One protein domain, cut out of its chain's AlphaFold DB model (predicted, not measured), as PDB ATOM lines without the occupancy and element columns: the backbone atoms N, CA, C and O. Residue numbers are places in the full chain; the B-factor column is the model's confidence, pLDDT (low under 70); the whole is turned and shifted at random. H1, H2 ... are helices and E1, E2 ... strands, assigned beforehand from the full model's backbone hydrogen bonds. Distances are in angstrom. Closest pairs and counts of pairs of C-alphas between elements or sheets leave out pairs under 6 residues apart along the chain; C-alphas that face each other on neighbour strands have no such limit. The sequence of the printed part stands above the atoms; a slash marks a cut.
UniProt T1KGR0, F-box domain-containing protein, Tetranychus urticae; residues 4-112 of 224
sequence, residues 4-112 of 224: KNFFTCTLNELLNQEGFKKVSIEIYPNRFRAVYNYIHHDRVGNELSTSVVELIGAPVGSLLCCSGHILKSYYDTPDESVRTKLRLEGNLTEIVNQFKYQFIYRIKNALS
ATOM      1  N   LYS A   4     -31.689  38.305 -45.247       78.38
ATOM      2  CA  LYS A   4     -31.622  37.095 -44.431       78.38
ATOM      3  C   LYS A   4     -32.573  37.199 -43.241       78.38
ATOM      4  O   LYS A   4     -33.394  36.307 -43.064       78.38
ATOM      5  N   ASN A   5     -32.536  38.317 -42.512       82.94
ATOM      6  CA  ASN A   5     -33.439  38.571 -41.385       82.94
ATOM      7  C   ASN A   5     -34.914  38.629 -41.806       82.94
ATOM      8  O   ASN A   5     -35.775  38.122 -41.084       82.94
ATOM      9  N   PHE A   6     -35.211  39.194 -42.983       83.31
ATOM     10  CA  PHE A   6     -36.574  39.188 -43.518       83.31
ATOM     11  C   PHE A   6     -37.091  37.755 -43.724       83.31
ATOM     12  O   PHE A   6     -38.209  37.447 -43.315       83.31
ATOM     13  N   PHE A   7     -36.277  36.849 -44.281       78.19
ATOM     14  CA  PHE A   7     -36.662  35.442 -44.448       78.19
ATOM     15  C   PHE A   7     -36.744  34.665 -43.140       78.19
ATOM     16  O   PHE A   7     -37.721  33.957 -42.902       78.19
ATOM     17  N   THR A   8     -35.716  34.753 -42.298       79.94
ATOM     18  CA  THR A   8     -35.605  33.878 -41.126       79.94
ATOM     19  C   THR A   8     -36.526  34.278 -39.988       79.94
ATOM     20  O   THR A   8     -36.914  33.409 -39.209       79.94
ATOM     21  N   CYS A   9     -36.879  35.558 -39.886       85.94
ATOM     22  CA  CYS A   9     -37.716  36.063 -38.804       85.94
ATOM     23  C   CYS A   9     -39.075  36.499 -39.349       85.94
ATOM     24  O   CYS A   9     -40.067  35.815 -39.122       85.94
ATOM     25  N   THR A  10     -39.115  37.572 -40.147       89.00
ATOM     26  CA  THR A  10     -40.379  38.215 -40.543       89.00
ATOM     27  C   THR A  10     -41.294  37.290 -41.346       89.00
ATOM     28  O   THR A  10     -42.476  37.170 -41.036       89.00
ATOM     29  N   LEU A  11     -40.767  36.612 -42.367       86.19
ATOM     30  CA  LEU A  11     -41.563  35.713 -43.202       86.19
ATOM     31  C   LEU A  11     -42.001  34.456 -42.456       86.19
ATOM     32  O   LEU A  11     -43.147  34.040 -42.599       86.19
ATOM     33  N   ASN A  12     -41.115  33.879 -41.643       88.50
ATOM     34  CA  ASN A  12     -41.452  32.725 -40.814       88.50
ATOM     35  C   ASN A  12     -42.572  33.060 -39.820       88.50
ATOM     36  O   ASN A  12     -43.522  32.294 -39.693       88.50
ATOM     37  N   GLU A  13     -42.482  34.202 -39.137       91.75
ATOM     38  CA  GLU A  13     -43.523  34.671 -38.218       91.75
ATOM     39  C   GLU A  13     -44.847  34.909 -38.944       91.75
ATOM     40  O   GLU A  13     -45.886  34.439 -38.485       91.75
ATOM     41  N   LEU A  14     -44.805  35.566 -40.105       92.19
ATOM     42  CA  LEU A  14     -45.989  35.831 -40.916       92.19
ATOM     43  C   LEU A  14     -46.667  34.536 -41.387       92.19
ATOM     44  O   LEU A  14     -47.886  34.415 -41.326       92.19
ATOM     45  N   LEU A  15     -45.887  33.553 -41.837       92.00
ATOM     46  CA  LEU A  15     -46.400  32.249 -42.258       92.00
ATOM     47  C   LEU A  15     -46.972  31.464 -41.071       92.00
ATOM     48  O   LEU A  15     -48.069  30.916 -41.184       92.00
ATOM     49  N   ASN A  16     -46.300  31.478 -39.919       91.50
ATOM     50  CA  ASN A  16     -46.806  30.853 -38.696       91.50
ATOM     51  C   ASN A  16     -48.149  31.465 -38.259       91.50
ATOM     52  O   ASN A  16     -49.072  30.726 -37.920       91.50
ATOM     53  N   GLN A  17     -48.286  32.796 -38.309       92.12
ATOM     54  CA  GLN A  17     -49.543  33.500 -38.009       92.12
ATOM     55  C   GLN A  17     -50.679  33.111 -38.963       92.12
ATOM     56  O   GLN A  17     -51.847  33.139 -38.588       92.12
ATOM     57  N   GLU A  18     -50.338  32.733 -40.192       91.62
ATOM     58  CA  GLU A  18     -51.291  32.329 -41.226       91.62
ATOM     59  C   GLU A  18     -51.578  30.818 -41.233       91.62
ATOM     60  O   GLU A  18     -52.289  30.348 -42.122       91.62
ATOM     61  N   GLY A  19     -51.062  30.069 -40.251       90.69
ATOM     62  CA  GLY A  19     -51.334  28.639 -40.061       90.69
ATOM     63  C   GLY A  19     -50.328  27.689 -40.722       90.69
ATOM     64  O   GLY A  19     -50.517  26.474 -40.683       90.69
ATOM     65  N   PHE A  20     -49.248  28.205 -41.311       93.25
ATOM     66  CA  PHE A  20     -48.185  27.378 -41.882       93.25
ATOM     67  C   PHE A  20     -47.216  26.935 -40.783       93.25
ATOM     68  O   PHE A  20     -46.545  27.757 -40.166       93.25
ATOM     69  N   LYS A  21     -47.089  25.628 -40.565       93.94
ATOM     70  CA  LYS A  21     -46.130  25.041 -39.625       93.94
ATOM     71  C   LYS A  21     -44.834  24.707 -40.348       93.94
ATOM     72  O   LYS A  21     -44.803  23.850 -41.227       93.94
ATOM     73  N   LYS A  22     -43.749  25.377 -39.973       94.00
ATOM     74  CA  LYS A  22     -42.409  25.127 -40.519       94.00
ATOM     75  C   LYS A  22     -41.964  23.673 -40.290       94.00
ATOM     76  O   LYS A  22     -41.993  23.200 -39.157       94.00
ATOM     77  N   VAL A  23     -41.477  23.022 -41.347       94.06
ATOM     78  CA  VAL A  23     -40.888  21.671 -41.326       94.06
ATOM     79  C   VAL A  23     -39.368  21.751 -41.419       94.06
ATOM     80  O   VAL A  23     -38.664  21.266 -40.538       94.06
ATOM     81  N   SER A  24     -38.849  22.406 -42.460       93.75
ATOM     82  CA  SER A  24     -37.410  22.560 -42.685       93.75
ATOM     83  C   SER A  24     -37.082  23.916 -43.300       93.75
ATOM     84  O   SER A  24     -37.919  24.544 -43.950       93.75
ATOM     85  N   ILE A  25     -35.858  24.390 -43.062       92.56
ATOM     86  CA  ILE A  25     -35.309  25.603 -43.667       92.56
ATOM     87  C   ILE A  25     -33.863  25.335 -44.066       92.56
ATOM     88  O   ILE A  25     -33.053  24.916 -43.245       92.56
ATOM     89  N   GLU A  26     -33.544  25.656 -45.311       92.69
ATOM     90  CA  GLU A  26     -32.213  25.614 -45.896       92.69
ATOM     91  C   GLU A  26     -31.864  27.025 -46.388       92.69
ATOM     92  O   GLU A  26     -32.581  27.633 -47.189       92.69
ATOM     93  N   ILE A  27     -30.761  27.576 -45.879       88.56
ATOM     94  CA  ILE A  27     -30.302  28.923 -46.224       88.56
ATOM     95  C   ILE A  27     -28.985  28.799 -46.975       88.56
ATOM     96  O   ILE A  27     -27.973  28.382 -46.414       88.56
ATOM     97  N   TYR A  28     -29.000  29.212 -48.234       88.56
ATOM     98  CA  TYR A  28     -27.835  29.322 -49.098       88.56
ATOM     99  C   TYR A  28     -27.499  30.805 -49.322       88.56
ATOM    100  O   TYR A  28     -28.375  31.660 -49.167       88.56
ATOM    101  N   PRO A  29     -26.266  31.142 -49.747       84.38
ATOM    102  CA  PRO A  29     -25.846  32.534 -49.937       84.38
ATOM    103  C   PRO A  29     -26.783  33.365 -50.829       84.38
ATOM    104  O   PRO A  29     -27.046  34.524 -50.528       84.38
ATOM    105  N   ASN A  30     -27.337  32.754 -51.882       87.56
ATOM    106  CA  ASN A  30     -28.185  33.426 -52.875       87.56
ATOM    107  C   ASN A  30     -29.586  32.810 -52.990       87.56
ATOM    108  O   ASN A  30     -30.313  33.077 -53.948       87.56
ATOM    109  N   ARG A  31     -29.956  31.926 -52.059       91.12
ATOM    110  CA  ARG A  31     -31.229  31.211 -52.116       91.12
ATOM    111  C   ARG A  31     -31.678  30.817 -50.721       91.12
ATOM    112  O   ARG A  31     -30.929  30.241 -49.947       91.12
ATOM    113  N   PHE A  32     -32.935  31.071 -50.440       90.44
ATOM    114  CA  PHE A  32     -33.653  30.563 -49.295       90.44
ATOM    115  C   PHE A  32     -34.590  29.460 -49.771       90.44
ATOM    116  O   PHE A  32     -35.249  29.613 -50.801       90.44
ATOM    117  N   ARG A  33     -34.653  28.354 -49.040       93.38
ATOM    118  CA  ARG A  33     -35.620  27.286 -49.271       93.38
ATOM    119  C   ARG A  33     -36.230  26.897 -47.935       93.38
ATOM    120  O   ARG A  33     -35.513  26.701 -46.961       93.38
ATOM    121  N   ALA A  34     -37.545  26.807 -47.873       93.31
ATOM    122  CA  ALA A  34     -38.256  26.445 -46.660       93.31
ATOM    123  C   ALA A  34     -39.471  25.593 -46.993       93.31
ATOM    124  O   ALA A  34     -40.193  25.888 -47.940       93.31
ATOM    125  N   VAL A  35     -39.699  24.553 -46.203       93.94
ATOM    126  CA  VAL A  35     -40.834  23.645 -46.360       93.94
ATOM    127  C   VAL A  35     -41.774  23.835 -45.182       93.94
ATOM    128  O   VAL A  35     -41.340  23.862 -44.027       93.94
ATOM    129  N   TYR A  36     -43.062  23.967 -45.477       94.69
ATOM    130  CA  TYR A  36     -44.125  24.171 -44.502       94.69
ATOM    131  C   TYR A  36     -45.229  23.146 -44.690       94.69
ATOM    132  O   TYR A  36     -45.586  22.811 -45.815       94.69
ATOM    133  N   ASN A  37     -45.828  22.738 -43.581       93.38
ATOM    134  CA  ASN A  37     -47.099  22.042 -43.561       93.38
ATOM    135  C   ASN A  37     -48.204  23.064 -43.316       93.38
ATOM    136  O   ASN A  37     -48.178  23.789 -42.323       93.38
ATOM    137  N   TYR A  38     -49.179  23.117 -44.210       91.44
ATOM    138  CA  TYR A  38     -50.411  23.862 -44.008       91.44
ATOM    139  C   TYR A  38     -51.516  22.884 -43.629       91.44
ATOM    140  O   TYR A  38     -51.783  21.938 -44.370       91.44
ATOM    141  N   ILE A  39     -52.126  23.103 -42.467       85.69
ATOM    142  CA  ILE A  39     -53.218  22.265 -41.978       85.69
ATOM    143  C   ILE A  39     -54.539  22.914 -42.373       85.69
ATOM    144  O   ILE A  39     -54.830  24.052 -42.001       85.69
ATOM    145  N   HIS A  40     -55.339  22.174 -43.129       82.12
ATOM    146  CA  HIS A  40     -56.710  22.545 -43.438       82.12
ATOM    147  C   HIS A  40     -57.589  22.196 -42.253       82.12
ATOM    148  O   HIS A  40     -57.627  21.043 -41.833       82.12
ATOM    149  N   HIS A  41     -58.305  23.186 -41.735       80.94
ATOM    150  CA  HIS A  41     -59.276  22.993 -40.669       80.94
ATOM    151  C   HIS A  41     -60.702  23.077 -41.220       80.94
ATOM    152  O   HIS A  41     -60.977  23.865 -42.130       80.94
ATOM    153  N   ASP A  42     -61.617  22.288 -40.662       76.00
ATOM    154  CA  ASP A  42     -63.050  22.468 -40.878       76.00
ATOM    155  C   ASP A  42     -63.581  23.700 -40.112       76.00
ATOM    156  O   ASP A  42     -62.851  24.396 -39.402       76.00
ATOM    157  N   ARG A  43     -64.884  23.986 -40.240       72.00
ATOM    158  CA  ARG A  43     -65.531  25.108 -39.528       72.00
ATOM    159  C   ARG A  43     -65.513  24.964 -37.999       72.00
ATOM    160  O   ARG A  43     -65.759  25.948 -37.307       72.00
ATOM    161  N   VAL A  44     -65.280  23.757 -37.494       75.81
ATOM    162  CA  VAL A  44     -65.258  23.397 -36.070       75.81
ATOM    163  C   VAL A  44     -63.813  23.362 -35.536       75.81
ATOM    164  O   VAL A  44     -63.602  23.302 -34.328       75.81
ATOM    165  N   GLY A  45     -62.813  23.481 -36.416       77.69
ATOM    166  CA  GLY A  45     -61.388  23.450 -36.093       77.69
ATOM    167  C   GLY A  45     -60.734  22.070 -36.228       77.69
ATOM    168  O   GLY A  45     -59.535  21.955 -35.967       77.69
ATOM    169  N   ASN A  46     -61.457  21.033 -36.658       77.94
ATOM    170  CA  ASN A  46     -60.873  19.709 -36.872       77.94
ATOM    171  C   ASN A  46     -59.950  19.722 -38.090       77.94
ATOM    172  O   ASN A  46     -60.261  20.337 -39.108       77.94
ATOM    173  N   GLU A  47     -58.824  19.026 -37.990       83.00
ATOM    174  CA  GLU A  47     -57.891  18.853 -39.101       83.00
ATOM    175  C   GLU A  47     -58.508  17.951 -40.183       83.00
ATOM    176  O   GLU A  47     -58.847  16.796 -39.932       83.00
ATOM    177  N   LEU A  48     -58.672  18.501 -41.386       76.81
ATOM    178  CA  LEU A  48     -59.209  17.818 -42.564       76.81
ATOM    179  C   LEU A  48     -58.104  17.169 -43.391       76.81
ATOM    180  O   LEU A  48     -58.238  16.040 -43.855       76.81
ATOM    181  N   SER A  49     -57.028  17.914 -43.627       80.62
ATOM    182  CA  SER A  49     -55.908  17.468 -44.445       80.62
ATOM    183  C   SER A  49     -54.677  18.330 -44.196       80.62
ATOM    184  O   SER A  49     -54.770  19.484 -43.773       80.62
ATOM    185  N   THR A  50     -53.507  17.780 -44.500       86.12
ATOM    186  CA  THR A  50     -52.242  18.511 -44.455       86.12
ATOM    187  C   THR A  50     -51.702  18.652 -45.874       86.12
ATOM    188  O   THR A  50     -51.610  17.674 -46.615       86.12
ATOM    189  N   SER A  51     -51.331  19.866 -46.270       87.81
ATOM    190  CA  SER A  51     -50.647  20.134 -47.538       87.81
ATOM    191  C   SER A  51     -49.211  20.566 -47.281       87.81
ATOM    192  O   SER A  51     -48.953  21.335 -46.357       87.81
ATOM    193  N   VAL A  52     -48.282  20.110 -48.118       91.19
ATOM    194  CA  VAL A  52     -46.880  20.522 -48.034       91.19
ATOM    195  C   VAL A  52     -46.632  21.642 -49.037       91.19
ATOM    196  O   VAL A  52     -46.978  21.533 -50.214       91.19
ATOM    197  N   VAL A  53     -46.036  22.733 -48.568       92.88
ATOM    198  CA  VAL A  53     -45.698  23.904 -49.375       92.88
ATOM    199  C   VAL A  53     -44.203  24.148 -49.298       92.88
ATOM    200  O   VAL A  53     -43.651  24.396 -48.227       92.88
ATOM    201  N   GLU A  54     -43.553  24.120 -50.452       94.25
ATOM    202  CA  GLU A  54     -42.156  24.498 -50.596       94.25
ATOM    203  C   GLU A  54     -42.060  25.958 -51.046       94.25
ATOM    204  O   GLU A  54     -42.566  26.345 -52.096       94.25
ATOM    205  N   LEU A  55     -41.384  26.780 -50.252       93.25
ATOM    206  CA  LEU A  55     -41.089  28.171 -50.551       93.25
ATOM    207  C   LEU A  55     -39.621  28.324 -50.921       93.25
ATOM    208  O   LEU A  55     -38.731  27.911 -50.182       93.25
ATOM    209  N   ILE A  56     -39.366  28.980 -52.044       93.06
ATOM    210  CA  ILE A  56     -38.036  29.333 -52.516       93.06
ATOM    211  C   ILE A  56     -37.971  30.850 -52.656       93.06
ATOM    212  O   ILE A  56     -38.769  31.461 -53.359       93.06
ATOM    213  N   GLY A  57     -37.005  31.459 -51.988       92.56
ATOM    214  CA  GLY A  57     -36.701  32.876 -52.077       92.56
ATOM    215  C   GLY A  57     -35.331  33.099 -52.697       92.56
ATOM    216  O   GLY A  57     -34.382  32.408 -52.344       92.56
ATOM    217  N   ALA A  58     -35.190  34.058 -53.601       92.38
ATOM    218  CA  ALA A  58     -33.903  34.434 -54.177       92.38
ATOM    219  C   ALA A  58     -33.779  35.967 -54.214       92.38
ATOM    220  O   ALA A  58     -34.588  36.618 -54.888       92.38
ATOM    221  N   PRO A  59     -32.808  36.563 -53.497       90.25
ATOM    222  CA  PRO A  59     -32.501  37.976 -53.657       90.25
ATOM    223  C   PRO A  59     -31.882  38.258 -55.024       90.25
ATOM    224  O   PRO A  59     -31.000  37.538 -55.487       90.25
ATOM    225  N   VAL A  60     -32.321  39.346 -55.648       90.62
ATOM    226  CA  VAL A  60     -31.786  39.874 -56.906       90.62
ATOM    227  C   VAL A  60     -31.652  41.390 -56.752       90.62
ATOM    228  O   VAL A  60     -32.577  42.146 -57.046       90.62
ATOM    229  N   GLY A  61     -30.511  41.846 -56.229       87.44
ATOM    230  CA  GLY A  61     -30.317  43.255 -55.867       87.44
ATOM    231  C   GLY A  61     -31.260  43.670 -54.733       87.44
ATOM    232  O   GLY A  61     -31.250  43.053 -53.670       87.44
ATOM    233  N   SER A  62     -32.093  44.688 -54.962       87.19
ATOM    234  CA  SER A  62     -33.145  45.117 -54.025       87.19
ATOM    235  C   SER A  62     -34.470  44.360 -54.182       87.19
ATOM    236  O   SER A  62     -35.435  44.625 -53.458       87.19
ATOM    237  N   LEU A  63     -34.540  43.412 -55.121       90.00
ATOM    238  CA  LEU A  63     -35.716  42.582 -55.349       90.00
ATOM    239  C   LEU A  63     -35.609  41.251 -54.618       90.00
ATOM    240  O   LEU A  63     -34.550  40.632 -54.544       90.00
ATOM    241  N   LEU A  64     -36.757  40.772 -54.165       89.38
ATOM    242  CA  LEU A  64     -36.943  39.437 -53.642       89.38
ATOM    243  C   LEU A  64     -37.873  38.655 -54.556       89.38
ATOM    244  O   LEU A  64     -39.070  38.932 -54.629       89.38
ATOM    245  N   CYS A  65     -37.327  37.671 -55.257       92.88
ATOM    246  CA  CYS A  65     -38.124  36.730 -56.028       92.88
ATOM    247  C   CYS A  65     -38.539  35.583 -55.107       92.88
ATOM    248  O   CYS A  65     -37.677  34.855 -54.622       92.88
ATOM    249  N   CYS A  66     -39.839  35.404 -54.888       92.69
ATOM    250  CA  CYS A  66     -40.366  34.280 -54.119       92.69
ATOM    251  C   CYS A  66     -41.201  33.378 -55.025       92.69
ATOM    252  O   CYS A  66     -42.067  33.857 -55.761       92.69
ATOM    253  N   SER A  67     -40.965  32.074 -54.955       93.31
ATOM    254  CA  SER A  67     -41.810  31.045 -55.544       93.31
ATOM    255  C   SER A  67     -42.303  30.092 -54.466       93.31
ATOM    256  O   SER A  67     -41.543  29.671 -53.603       93.31
ATOM    257  N   GLY A  68     -43.592  29.788 -54.484       93.50
ATOM    258  CA  GLY A  68     -44.221  28.781 -53.648       93.50
ATOM    259  C   GLY A  68     -44.710  27.648 -54.530       93.50
ATOM    260  O   GLY A  68     -45.318  27.908 -55.567       93.50
ATOM    261  N   HIS A  69     -44.433  26.418 -54.131       92.19
ATOM    262  CA  HIS A  69     -44.819  25.198 -54.823       92.19
ATOM    263  C   HIS A  69     -45.674  24.363 -53.878       92.19
ATOM    264  O   HIS A  69     -45.265  24.094 -52.747       92.19
ATOM    265  N   ILE A  70     -46.866  23.984 -54.328       90.44
ATOM    266  CA  ILE A  70     -47.749  23.099 -53.568       90.44
ATOM    267  C   ILE A  70     -47.439  21.669 -53.993       90.44
ATOM    268  O   ILE A  70     -47.555  21.321 -55.169       90.44
ATOM    269  N   LEU A  71     -47.024  20.853 -53.029       86.56
ATOM    270  CA  LEU A  71     -46.676  19.458 -53.244       86.56
ATOM    271  C   LEU A  71     -47.891  18.600 -52.871       86.56
ATOM    272  O   LEU A  71     -48.231  18.466 -51.693       86.56
ATOM    273  N   LYS A  72     -48.567  18.026 -53.873       69.75
ATOM    274  CA  LYS A  72     -49.559  16.966 -53.648       69.75
ATOM    275  C   LYS A  72     -48.815  15.628 -53.610       69.75
ATOM    276  O   LYS A  72     -48.128  15.295 -54.560       69.75
ATOM    277  N   SER A  73     -48.931  14.912 -52.489       59.25
ATOM    278  CA  SER A  73     -48.638  13.480 -52.279       59.25
ATOM    279  C   SER A  73     -47.813  12.723 -53.352       59.25
ATOM    280  O   SER A  73     -48.284  12.494 -54.462       59.25
ATOM    281  N   TYR A  74     -46.666  12.181 -52.920       48.69
ATOM    282  CA  TYR A  74     -45.812  11.114 -53.493       48.69
ATOM    283  C   TYR A  74     -45.272  11.227 -54.932       48.69
ATOM    284  O   TYR A  74     -44.275  10.567 -55.221       48.69
ATOM    285  N   TYR A  75     -45.838  12.050 -55.815       46.06
ATOM    286  CA  TYR A  75     -45.291  12.275 -57.156       46.06
ATOM    287  C   TYR A  75     -44.678  13.680 -57.242       46.06
ATOM    288  O   TYR A  75     -45.372  14.679 -57.096       46.06
ATOM    289  N   ASP A  76     -43.362  13.736 -57.471       51.59
ATOM    290  CA  ASP A  76     -42.455  14.900 -57.381       51.59
ATOM    291  C   ASP A  76     -42.756  16.101 -58.311       51.59
ATOM    292  O   ASP A  76     -41.933  17.010 -58.454       51.59
ATOM    293  N   THR A  77     -43.914  16.153 -58.969       51.50
ATOM    294  CA  THR A  77     -44.278  17.281 -59.832       51.50
ATOM    295  C   THR A  77     -45.164  18.277 -59.081       51.50
ATOM    296  O   THR A  77     -46.264  17.905 -58.668       51.50
ATOM    297  N   PRO A  78     -44.736  19.545 -58.919       60.28
ATOM    298  CA  PRO A  78     -45.553  20.563 -58.273       60.28
ATOM    299  C   PRO A  78     -46.802  20.829 -59.115       60.28
ATOM    300  O   PRO A  78     -46.692  21.232 -60.272       60.28
ATOM    301  N   ASP A  79     -47.974  20.611 -58.518       68.50
ATOM    302  CA  ASP A  79     -49.272  20.761 -59.190       68.50
ATOM    303  C   ASP A  79     -49.516  22.239 -59.522       68.50
ATOM    304  O   ASP A  79     -49.913  22.604 -60.627       68.50
ATOM    305  N   GLU A  80     -49.160  23.119 -58.579       81.56
ATOM    306  CA  GLU A  80     -49.296  24.562 -58.737       81.56
ATOM    307  C   GLU A  80     -48.093  25.319 -58.190       81.56
ATOM    308  O   GLU A  80     -47.499  24.964 -57.167       81.56
ATOM    309  N   SER A  81     -47.741  26.407 -58.882       89.69
ATOM    310  CA  SER A  81     -46.706  27.327 -58.425       89.69
ATOM    311  C   SER A  81     -47.200  28.766 -58.405       89.69
ATOM    312  O   SER A  81     -47.780  29.268 -59.367       89.69
ATOM    313  N   VAL A  82     -46.931  29.449 -57.298       91.50
ATOM    314  CA  VAL A  82     -47.194  30.874 -57.114       91.50
ATOM    315  C   VAL A  82     -45.859  31.589 -57.153       91.50
ATOM    316  O   VAL A  82     -44.941  31.226 -56.428       91.50
ATOM    317  N   ARG A  83     -45.722  32.624 -57.980       92.44
ATOM    318  CA  ARG A  83     -44.505  33.443 -58.035       92.44
ATOM    319  C   ARG A  83     -44.844  34.895 -57.745       92.44
ATOM    320  O   ARG A  83     -45.828  35.417 -58.268       92.44
ATOM    321  N   THR A  84     -44.012  35.552 -56.948       92.75
ATOM    322  CA  THR A  84     -44.079  36.995 -56.723       92.75
ATOM    323  C   THR A  84     -42.689  37.618 -56.741       92.75
ATOM    324  O   THR A  84     -41.676  36.944 -56.536       92.75
ATOM    325  N   LYS A  85     -42.652  38.926 -56.982       92.44
ATOM    326  CA  LYS A  85     -41.455  39.753 -56.869       92.44
ATOM    327  C   LYS A  85     -41.767  40.893 -55.911       92.44
ATOM    328  O   LYS A  85     -42.677  41.676 -56.169       92.44
ATOM    329  N   LEU A  86     -41.015  40.980 -54.827       90.06
ATOM    330  CA  LEU A  86     -41.150  42.014 -53.810       90.06
ATOM    331  C   LEU A  86     -39.995  43.003 -53.955       90.06
ATOM    332  O   LEU A  86     -38.856  42.585 -54.140       90.06
ATOM    333  N   ARG A  87     -40.260  44.304 -53.860       90.12
ATOM    334  CA  ARG A  87     -39.198  45.307 -53.698       90.12
ATOM    335  C   ARG A  87     -38.936  45.469 -52.209       90.12
ATOM    336  O   ARG A  87     -39.874  45.700 -51.459       90.12
ATOM    337  N   LEU A  88     -37.681  45.339 -51.788       86.06
ATOM    338  CA  LEU A  88     -37.269  45.503 -50.387       86.06
ATOM    339  C   LEU A  88     -36.882  46.955 -50.055       86.06
ATOM    340  O   LEU A  88     -36.145  47.216 -49.105       86.06
ATOM    341  N   GLU A  89     -37.371  47.898 -50.857       86.19
ATOM    342  CA  GLU A  89     -37.186  49.336 -50.699       86.19
ATOM    343  C   GLU A  89     -38.466  49.923 -50.098       86.19
ATOM    344  O   GLU A  89     -39.543  49.740 -50.659       86.19
ATOM    345  N   GLY A  90     -38.356  50.621 -48.966       83.31
ATOM    346  CA  GLY A  90     -39.487  51.302 -48.333       83.31
ATOM    347  C   GLY A  90     -39.818  50.801 -46.929       83.31
ATOM    348  O   GLY A  90     -38.971  50.253 -46.219       83.31
ATOM    349  N   ASN A  91     -41.058  51.055 -46.510       89.75
ATOM    350  CA  ASN A  91     -41.543  50.739 -45.171       89.75
ATOM    351  C   ASN A  91     -41.786  49.226 -45.025       89.75
ATOM    352  O   ASN A  91     -42.488  48.618 -45.832       89.75
ATOM    353  N   LEU A  92     -41.255  48.622 -43.957       87.25
ATOM    354  CA  LEU A  92     -41.425  47.197 -43.661       87.25
ATOM    355  C   LEU A  92     -42.899  46.765 -43.643       87.25
ATOM    356  O   LEU A  92     -43.237  45.700 -44.157       87.25
ATOM    357  N   THR A  93     -43.782  47.591 -43.090       90.19
ATOM    358  CA  THR A  93     -45.214  47.288 -43.004       90.19
ATOM    359  C   THR A  93     -45.847  47.170 -44.391       90.19
ATOM    360  O   THR A  93     -46.649  46.268 -44.634       90.19
ATOM    361  N   GLU A  94     -45.462  48.036 -45.330       91.06
ATOM    362  CA  GLU A  94     -45.942  47.987 -46.716       91.06
ATOM    363  C   GLU A  94     -45.420  46.743 -47.434       91.06
ATOM    364  O   GLU A  94     -46.194  46.033 -48.079       91.06
ATOM    365  N   ILE A  95     -44.135  46.433 -47.249       89.88
ATOM    366  CA  ILE A  95     -43.476  45.244 -47.805       89.88
ATOM    367  C   ILE A  95     -44.174  43.964 -47.315       89.88
ATOM    368  O   ILE A  95     -44.500  43.083 -48.117       89.88
ATOM    369  N   VAL A  96     -44.460  43.868 -46.012       91.00
ATOM    370  CA  VAL A  96     -45.169  42.732 -45.402       91.00
ATOM    371  C   VAL A  96     -46.594  42.614 -45.938       91.00
ATOM    372  O   VAL A  96     -47.007  41.523 -46.335       91.00
ATOM    373  N   ASN A  97     -47.336  43.720 -46.008       91.50
ATOM    374  CA  ASN A  97     -48.697  43.718 -46.545       91.50
ATOM    375  C   ASN A  97     -48.713  43.291 -48.015       91.50
ATOM    376  O   ASN A  97     -49.506  42.428 -48.404       91.50
ATOM    377  N   GLN A  98     -47.804  43.831 -48.826       90.56
ATOM    378  CA  GLN A  98     -47.671  43.446 -50.223       90.56
ATOM    379  C   GLN A  98     -47.374  41.949 -50.350       90.56
ATOM    380  O   GLN A  98     -48.020  41.265 -51.148       90.56
ATOM    381  N   PHE A  99     -46.450  41.421 -49.545       90.88
ATOM    382  CA  PHE A  99     -46.138  39.996 -49.548       90.88
ATOM    383  C   PHE A  99     -47.350  39.145 -49.147       90.88
ATOM    384  O   PHE A  99     -47.675  38.165 -49.824       90.88
ATOM    385  N   LYS A 100     -48.078  39.543 -48.100       92.50
ATOM    386  CA  LYS A 100     -49.280  38.846 -47.631       92.50
ATOM    387  C   LYS A 100     -50.344  38.741 -48.730       92.50
ATOM    388  O   LYS A 100     -50.819  37.641 -49.011       92.50
ATOM    389  N   TYR A 101     -50.664  39.844 -49.407       90.81
ATOM    390  CA  TYR A 101     -51.690  39.852 -50.458       90.81
ATOM    391  C   TYR A 101     -51.230  39.212 -51.773       90.81
ATOM    392  O   TYR A 101     -51.998  38.493 -52.414       90.81
ATOM    393  N   GLN A 102     -49.989  39.457 -52.198       90.69
ATOM    394  CA  GLN A 102     -49.506  38.970 -53.494       90.69
ATOM    395  C   GLN A 102     -49.041  37.518 -53.455       90.69
ATOM    396  O   GLN A 102     -49.018  36.873 -54.501       90.69
ATOM    397  N   PHE A 103     -48.665  37.004 -52.284       91.88
ATOM    398  CA  PHE A 103     -48.084  35.673 -52.159       91.88
ATOM    399  C   PHE A 103     -48.895  34.764 -51.250       91.88
ATOM    400  O   PHE A 103     -49.447  33.781 -51.737       91.88
ATOM    401  N   ILE A 104     -49.024  35.098 -49.962       92.06
ATOM    402  CA  ILE A 104     -49.663  34.198 -48.989       92.06
ATOM    403  C   ILE A 104     -51.120  33.937 -49.359       92.06
ATOM    404  O   ILE A 104     -51.529  32.782 -49.432       92.06
ATOM    405  N   TYR A 105     -51.892  34.982 -49.667       91.88
ATOM    406  CA  TYR A 105     -53.291  34.815 -50.066       91.88
ATOM    407  C   TYR A 105     -53.431  33.968 -51.337       91.88
ATOM    408  O   TYR A 105     -54.315  33.121 -51.431       91.88
ATOM    409  N   ARG A 106     -52.517  34.134 -52.302       91.44
ATOM    410  CA  ARG A 106     -52.509  33.317 -53.522       91.44
ATOM    411  C   ARG A 106     -52.180  31.855 -53.236       91.44
ATOM    412  O   ARG A 106     -52.827  30.991 -53.811       91.44
ATOM    413  N   ILE A 107     -51.231  31.582 -52.341       91.19
ATOM    414  CA  ILE A 107     -50.930  30.216 -51.897       91.19
ATOM    415  C   ILE A 107     -52.138  29.616 -51.182       91.19
ATOM    416  O   ILE A 107     -52.544  28.517 -51.530       91.19
ATOM    417  N   LYS A 108     -52.768  30.337 -50.248       89.50
ATOM    418  CA  LYS A 108     -53.971  29.855 -49.547       89.50
ATOM    419  C   LYS A 108     -55.128  29.569 -50.509       89.50
ATOM    420  O   LYS A 108     -55.819  28.577 -50.327       89.50
ATOM    421  N   ASN A 109     -55.304  30.379 -51.554       87.06
ATOM    422  CA  ASN A 109     -56.301  30.122 -52.600       87.06
ATOM    423  C   ASN A 109     -55.941  28.948 -53.514       87.06
ATOM    424  O   ASN A 109     -56.828  28.310 -54.062       87.06
ATOM    425  N   ALA A 110     -54.657  28.688 -53.733       85.69
ATOM    426  CA  ALA A 110     -54.217  27.518 -54.484       85.69
ATOM    427  C   ALA A 110     -54.326  26.234 -53.636       85.69
ATOM    428  O   ALA A 110     -54.560  25.156 -54.167       85.69
ATOM    429  N   LEU A 111     -54.217  26.366 -52.311       84.25
ATOM    430  CA  LEU A 111     -54.446  25.299 -51.341       84.25
ATOM    431  C   LEU A 111     -55.931  25.028 -51.075       84.25
ATOM    432  O   LEU A 111     -56.254  23.971 -50.540       84.25
ATOM    433  N   SER A 112     -56.832  25.971 -51.366       81.25
ATOM    434  CA  SER A 112     -58.244  25.796 -51.043       81.25
ATOM    435  C   SER A 112     -58.861  24.684 -51.887       81.25
ATOM    436  O   SER A 112     -58.594  24.567 -53.083       81.25
TER     437      SER A 112
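This is residues 4 to 112 of the 224 residues of the protein "F-box domain-containing protein" of Tetranychus urticae (UniProt T1KGR0). A twisted wall of five antiparallel strands has two helices over one face, H1 over the E1 and E2 part and H2 over the E5 and E4 part, and the other face bare. The printed part has 109 residues, with H1, E1, E2, E3, E4, E5 and H2 in that order; the sheet's order is E1, E2, E3, E4, E5. Its class is mixed, helices and strands, in two layers, helices on one face of a sheet. It is compact, with a radius of gyration of the C-alphas of 13.9 A and spans of 40 by 30 by 20 A.

H1, residues 4 to 17, begins at C-alpha 4 (-31.622, 37.095, -44.431). E1 is residues 20 to 28 and bends by 69 degrees at residue 23. E2, residues 31 to 41, is 31.4 A long, and E3, residues 47 to 60, is 38.0 A. E4 is residues 63 to 71 and E5 residues 80 to 87. H2, residues 92 to 111, is 26.6 A long, has a kink of 26 degrees near residue 99 and ends at C-alpha 111 (-54.446, 25.299, -51.341).

The strands form a meander, each the antiparallel neighbour of the one before. N 21 and O 37 of hairpin E1 and E2 are within hydrogen-bond range at 2.8 A, as are N 34 and O 55 of E2 and E3, N 56 and O 67 of E3 and E4, and N 64 and O 86 of E4 and E5. H1 is on the sheet at a height of 8.6 A. The closest C-alphas of H2 and E5 are Thr 84 and Phe 103, 6.2 A. H1 and H2 are close but not clearly touching, closest at the C-alphas of Leu 15 and Ile 104, 7.7 A, at a steep tilt of 54 degrees. O i to N i+4 pairs are within range in 8 of 10 for H1 and 14 of 16 for H2.

The C-alphas farthest apart, Val 44 and Gly 61, are 44.8 A apart. The printed part has no cut, and no link is long. Residues 72 to 79 have pLDDT under 70.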